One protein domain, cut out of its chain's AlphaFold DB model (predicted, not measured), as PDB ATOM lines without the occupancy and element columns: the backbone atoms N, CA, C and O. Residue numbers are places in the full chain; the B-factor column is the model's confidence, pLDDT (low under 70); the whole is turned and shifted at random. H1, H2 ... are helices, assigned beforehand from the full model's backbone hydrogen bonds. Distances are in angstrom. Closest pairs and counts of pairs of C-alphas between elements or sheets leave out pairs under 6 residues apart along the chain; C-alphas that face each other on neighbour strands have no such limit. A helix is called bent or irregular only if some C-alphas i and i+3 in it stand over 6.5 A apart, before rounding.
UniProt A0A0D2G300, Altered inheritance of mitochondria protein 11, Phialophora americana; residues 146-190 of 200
ATOM      1  N   ALA A 146    -154.539-110.608  79.108       81.06
ATOM      2  CA  ALA A 146    -153.243-111.272  79.218       81.06
ATOM      3  C   ALA A 146    -152.422-111.108  77.930       81.06
ATOM      4  O   ALA A 146    -151.244-110.772  78.011       81.06
ATOM      5  N   ASP A 147    -153.059-111.239  76.761       80.50
ATOM      6  CA  ASP A 147    -152.407-111.027  75.460       80.50
ATOM      7  C   ASP A 147    -151.981-109.569  75.289       80.50
ATOM      8  O   ASP A 147    -150.864-109.298  74.858       80.50
ATOM      9  N   ALA A 148    -152.823-108.624  75.721       81.00
ATOM     10  CA  ALA A 148    -152.482-107.203  75.718       81.00
ATOM     11  C   ALA A 148    -151.255-106.920  76.599       81.00
ATOM     12  O   ALA A 148    -150.319-106.249  76.174       81.00
ATOM     13  N   LYS A 149    -151.224-107.476  77.819       83.69
ATOM     14  CA  LYS A 149    -150.083-107.339  78.735       83.69
ATOM     15  C   LYS A 149    -148.815-107.986  78.184       83.69
ATOM     16  O   LYS A 149    -147.744-107.404  78.318       83.69
ATOM     17  N   ARG A 150    -148.930-109.166  77.570       81.25
ATOM     18  CA  ARG A 150    -147.808-109.861  76.932       81.25
ATOM     19  C   ARG A 150    -147.268-109.064  75.752       81.25
ATOM     20  O   ARG A 150    -146.063-108.944  75.638       81.25
ATOM     21  N   MET A 151    -148.130-108.475  74.932       78.88
ATOM     22  CA  MET A 151    -147.711-107.630  73.814       78.88
ATOM     23  C   MET A 151    -146.979-106.372  74.292       78.88
ATOM     24  O   MET A 151    -145.910-106.049  73.786       78.88
ATOM     25  N   ILE A 152    -147.510-105.698  75.317       80.38
ATOM     26  CA  ILE A 152    -146.874-104.512  75.912       80.38
ATOM     27  C   ILE A 152    -145.513-104.870  76.520       80.38
ATOM     28  O   ILE A 152    -144.554-104.121  76.375       80.38
ATOM     29  N   ARG A 153    -145.412-106.028  77.180       79.12
ATOM     30  CA  ARG A 153    -144.178-106.486  77.826       79.12
ATOM     31  C   ARG A 153    -143.149-107.044  76.834       79.12
ATOM     32  O   ARG A 153    -141.962-106.814  77.021       79.12
ATOM     33  N   GLY A 154    -143.603-107.717  75.780       70.44
ATOM     34  CA  GLY A 154    -142.763-108.224  74.693       70.44
ATOM     35  C   GLY A 154    -142.220-107.106  73.800       70.44
ATOM     36  O   GLY A 154    -141.096-107.205  73.324       70.44
ATOM     37  N   GLY A 155    -142.964-106.003  73.641       65.25
ATOM     38  CA  GLY A 155    -142.468-104.783  72.991       65.25
ATOM     39  C   GLY A 155    -141.428-104.017  73.818       65.25
ATOM     40  O   GLY A 155    -140.610-103.303  73.254       65.25
ATOM     41  N   LEU A 156    -141.413-104.209  75.141       57.84
ATOM     42  CA  LEU A 156    -140.477-103.575  76.078       57.84
ATOM     43  C   LEU A 156    -139.153-104.352  76.251       57.84
ATOM     44  O   LEU A 156    -138.465-104.171  77.244       57.84
ATOM     45  N   GLY A 157    -138.824-105.296  75.360       54.41
ATOM     46  CA  GLY A 157    -137.560-106.052  75.432       54.41
ATOM     47  C   GLY A 157    -137.420-107.011  76.622       54.41
ATOM     48  O   GLY A 157    -136.395-107.677  76.765       54.41
ATOM     49  N   VAL A 158    -138.459-107.160  77.450       57.25
ATOM     50  CA  VAL A 158    -138.426-107.994  78.668       57.25
ATOM     51  C   VAL A 158    -138.359-109.497  78.351       57.25
ATOM     52  O   VAL A 158    -138.007-110.290  79.221       57.25
ATOM     53  N   ASP A 159    -138.637-109.892  77.105       54.72
ATOM     54  CA  ASP A 159    -138.560-111.285  76.647       54.72
ATOM     55  C   ASP A 159    -137.148-111.696  76.156       54.72
ATOM     56  O   ASP A 159    -136.959-112.806  75.663       54.72
ATOM     57  N   GLY A 160    -136.126-110.841  76.319       53.84
ATOM     58  CA  GLY A 160    -134.713-111.220  76.145       53.84
ATOM     59  C   GLY A 160    -134.261-111.452  74.696       53.84
ATOM     60  O   GLY A 160    -133.121-111.847  74.452       53.84
ATOM     61  N   THR A 161    -135.120-111.184  73.715       57.69
ATOM     62  CA  THR A 161    -134.779-111.219  72.290       57.69
ATOM     63  C   THR A 161    -134.212-109.858  71.892       57.69
ATOM     64  O   THR A 161    -134.969-108.931  71.621       57.69
ATOM     65  N   GLY A 162    -132.883-109.723  71.920       53.62
ATOM     66  CA  GLY A 162    -132.112-108.470  71.841       53.62
ATOM     67  C   GLY A 162    -132.195-107.632  70.555       53.62
ATOM     68  O   GLY A 162    -131.171-107.132  70.104       53.62
ATOM     69  N   ARG A 163    -133.387-107.467  69.971       57.53
ATOM     70  CA  ARG A 163    -133.660-106.590  68.824       57.53
ATOM     71  C   ARG A 163    -134.559-105.389  69.127       57.53
ATOM     72  O   ARG A 163    -134.686-104.540  68.268       57.53
ATOM     73  N   SER A 164    -135.207-105.280  70.288       66.31
ATOM     74  CA  SER A 164    -136.354-104.356  70.381       66.31
ATOM     75  C   SER A 164    -136.085-102.976  70.980       66.31
ATOM     76  O   SER A 164    -136.797-102.057  70.612       66.31
ATOM     77  N   GLU A 165    -135.127-102.791  71.895       65.88
ATOM     78  CA  GLU A 165    -134.926-101.463  72.516       65.88
ATOM     79  C   GLU A 165    -133.954-100.593  71.724       65.88
ATOM     80  O   GLU A 165    -134.297 -99.481  71.343       65.88
ATOM     81  N   LYS A 166    -132.771-101.126  71.405       75.75
ATOM     82  CA  LYS A 166    -131.745-100.376  70.676       75.75
ATOM     83  C   LYS A 166    -132.168-100.036  69.241       75.75
ATOM     84  O   LYS A 166    -131.964 -98.916  68.801       75.75
ATOM     85  N   GLU A 167    -132.778-100.986  68.532       76.31
ATOM     86  CA  GLU A 167    -133.256-100.770  67.155       76.31
ATOM     87  C   GLU A 167    -134.434 -99.776  67.138       76.31
ATOM     88  O   GLU A 167    -134.498 -98.913  66.273       76.31
ATOM     89  N   ALA A 168    -135.307 -99.805  68.155       77.00
ATOM     90  CA  ALA A 168    -136.385 -98.824  68.287       77.00
ATOM     91  C   ALA A 168    -135.882 -97.415  68.645       77.00
ATOM     92  O   ALA A 168    -136.494 -96.430  68.235       77.00
ATOM     93  N   GLU A 169    -134.798 -97.306  69.416       79.75
ATOM     94  CA  GLU A 169    -134.163 -96.023  69.728       79.75
ATOM     95  C   GLU A 169    -133.472 -95.434  68.488       79.75
ATOM     96  O   GLU A 169    -133.679 -94.262  68.185       79.75
ATOM     97  N   GLU A 170    -132.772 -96.258  67.700       87.31
ATOM     98  CA  GLU A 170    -132.176 -95.857  66.415       87.31
ATOM     99  C   GLU A 170    -133.247 -95.405  65.399       87.31
ATOM    100  O   GLU A 170    -133.130 -94.323  64.814       87.31
ATOM    101  N   ASP A 171    -134.342 -96.160  65.254       83.94
ATOM    102  CA  ASP A 171    -135.481 -95.792  64.398       83.94
ATOM    103  C   ASP A 171    -136.131 -94.470  64.845       83.94
ATOM    104  O   ASP A 171    -136.573 -93.648  64.029       83.94
ATOM    105  N   PHE A 172    -136.207 -94.250  66.161       87.38
ATOM    106  CA  PHE A 172    -136.756 -93.025  66.725       87.38
ATOM    107  C   PHE A 172    -135.847 -91.826  66.448       87.38
ATOM    108  O   PHE A 172    -136.347 -90.773  66.045       87.38
ATOM    109  N   GLU A 173    -134.535 -91.978  66.608       92.00
ATOM    110  CA  GLU A 173    -133.550 -90.944  66.292       92.00
ATOM    111  C   GLU A 173    -133.591 -90.550  64.812       92.00
ATOM    112  O   GLU A 173    -133.656 -89.356  64.495       92.00
ATOM    113  N   GLU A 174    -133.633 -91.523  63.897       93.44
ATOM    114  CA  GLU A 174    -133.711 -91.261  62.455       93.44
ATOM    115  C   GLU A 174    -135.010 -90.529  62.082       93.44
ATOM    116  O   GLU A 174    -135.007 -89.551  61.317       93.44
ATOM    117  N   TRP A 175    -136.136 -90.947  62.666       93.44
ATOM    118  CA  TRP A 175    -137.419 -90.282  62.466       93.44
ATOM    119  C   TRP A 175    -137.411 -88.842  62.993       93.44
ATOM    120  O   TRP A 175    -137.906 -87.922  62.324       93.44
ATOM    121  N   LEU A 176    -136.838 -88.622  64.177       95.50
ATOM    122  CA  LEU A 176    -136.800 -87.318  64.829       95.50
ATOM    123  C   LEU A 176    -135.874 -86.360  64.071       95.50
ATOM    124  O   LEU A 176    -136.270 -85.225  63.790       95.50
ATOM    125  N   ALA A 177    -134.712 -86.843  63.628       95.00
ATOM    126  CA  ALA A 177    -133.796 -86.111  62.760       95.00
ATOM    127  C   ALA A 177    -134.463 -85.720  61.432       95.00
ATOM    128  O   ALA A 177    -134.432 -84.553  61.039       95.00
ATOM    129  N   THR A 178    -135.153 -86.656  60.775       93.25
ATOM    130  CA  THR A 178    -135.859 -86.396  59.508       93.25
ATOM    131  C   THR A 178    -136.984 -85.373  59.682       93.25
ATOM    132  O   THR A 178    -137.200 -84.505  58.829       93.25
ATOM    133  N   THR A 179    -137.708 -85.443  60.800       94.38
ATOM    134  CA  THR A 179    -138.819 -84.533  61.100       94.38
ATOM    135  C   THR A 179    -138.320 -83.123  61.413       94.38
ATOM    136  O   THR A 179    -138.892 -82.148  60.914       94.38
ATOM    137  N   LEU A 180    -137.236 -83.001  62.184       92.50
ATOM    138  CA  LEU A 180    -136.599 -81.717  62.476       92.50
ATOM    139  C   LEU A 180    -135.987 -81.096  61.219       92.50
ATOM    140  O   LEU A 180    -136.299 -79.947  60.913       92.50
ATOM    141  N   ALA A 181    -135.245 -81.868  60.424       90.19
ATOM    142  CA  ALA A 181    -134.683 -81.399  59.160       90.19
ATOM    143  C   ALA A 181    -135.778 -80.906  58.197       90.19
ATOM    144  O   ALA A 181    -135.659 -79.845  57.578       90.19
ATOM    145  N   ARG A 182    -136.907 -81.625  58.111       89.44
ATOM    146  CA  ARG A 182    -138.069 -81.200  57.315       89.44
ATOM    147  C   ARG A 182    -138.687 -79.898  57.832       89.44
ATOM    148  O   ARG A 182    -139.115 -79.068  57.028       89.44
ATOM    149  N   LYS A 183    -138.767 -79.717  59.152       89.38
ATOM    150  CA  LYS A 183    -139.300 -78.499  59.777       89.38
ATOM    151  C   LYS A 183    -138.388 -77.298  59.519       89.38
ATOM    152  O   LYS A 183    -138.890 -76.234  59.160       89.38
ATOM    153  N   GLU A 184    -137.079 -77.473  59.655       84.25
ATOM    154  CA  GLU A 184    -136.082 -76.427  59.399       84.25
ATOM    155  C   GLU A 184    -136.062 -76.008  57.927       84.25
ATOM    156  O   GLU A 184    -136.125 -74.816  57.629       84.25
ATOM    157  N   ALA A 185    -136.091 -76.970  56.998       80.75
ATOM    158  CA  ALA A 185    -136.164 -76.687  55.566       80.75
ATOM    159  C   ALA A 185    -137.428 -75.892  55.192       80.75
ATOM    160  O   ALA A 185    -137.364 -74.944  54.408       80.75
ATOM    161  N   LYS A 186    -138.577 -76.236  55.788       78.00
ATOM    162  CA  LYS A 186    -139.840 -75.526  55.548       78.00
ATOM    163  C   LYS A 186    -139.830 -74.108  56.130       78.00
ATOM    164  O   LYS A 186    -140.281 -73.183  55.462       78.00
ATOM    165  N   GLY A 187    -139.263 -73.924  57.325       72.69
ATOM    166  CA  GLY A 187    -139.088 -72.602  57.936       72.69
ATOM    167  C   GLY A 187    -138.147 -71.701  57.133       72.69
ATOM    168  O   GLY A 187    -138.467 -70.542  56.882       72.69
ATOM    169  N   ALA A 188    -137.028 -72.239  56.638       71.19
ATOM    170  CA  ALA A 188    -136.103 -71.502  55.777       71.19
ATOM    171  C   ALA A 188    -136.744 -71.106  54.433       71.19
ATOM    172  O   ALA A 188    -136.521 -70.002  53.935       71.19
ATOM    173  N   GLN A 189    -137.578 -71.980  53.862       68.50
ATOM    174  CA  GLN A 189    -138.311 -71.707  52.627       68.50
ATOM    175  C   GLN A 189    -139.407 -70.644  52.822       68.50
ATOM    176  O   GLN A 189    -139.607 -69.812  51.939       68.50
ATOM    177  N   GLU A 190    -140.090 -70.628  53.970       68.19
ATOM    178  CA  GLU A 190    -141.076 -69.596  54.327       68.19
ATOM    179  C   GLU A 190    -140.415 -68.231  54.587       68.19
ATOM    180  O   GLU A 190    -140.886 -67.224  54.058       68.19
TER     181      GLU A 190
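AT A GLANCE: This is residues 146 to 190 of the 200 residues of the protein "Altered inheritance of mitochondria protein 11" of Phialophora americana (UniProt A0A0D2G300). One long helix, H2, makes most of the length, and a shorter helix, H1, is set off at an angle before its first end, so that the two are the arms of an open, uneven L with the looped link of residues 156 to 165 at its corner. The two arms do not pack on each other, there is no core, and residues 169 to 190 of H2 stick out free. The printed part has 45 residues, with two named helices in the order H1, H2 and no named strand; the class is all helix. It is extended, with a radius of gyration of the C-alphas of 16.4 A, and it spans 50 by 21 by 7 A.

IN THESE COORDINATES: H1 covers residues 146 to 155 and is 14.0 A long from first to last C-alpha; C-alpha 146 is at (-153.243, -111.272, 79.218). Residues 156 to 165 follow as the link. H2 covers residues 166 to 190, from C-alpha 166 at (-131.745, -100.376, 70.676) to C-alpha 190 at (-141.076, -69.596, 54.327), and is 36.1 A long. Neither helix is bent.

HOW THE PARTS SIT: H1 and H2 are apart, with no C-alpha of the one within 8 A of the other. The link between them, 10 residues, is short but not tight. Residues 169 to 190, which belong to H2, stand free: no C-alpha 8 or more residues away along the chain comes within 10 A of theirs. In H1 and H2 every O i to N i+4 pair is within hydrogen-bond range.

THE WHOLE: The two C-alphas farthest apart are those of Ala 146 and Glu 190, at 50.0 A. The printed part has no cut and no long link. The mean pLDDT of the printed part is 77.1, and residues 155 to 165 and 189 to 190 are under 70.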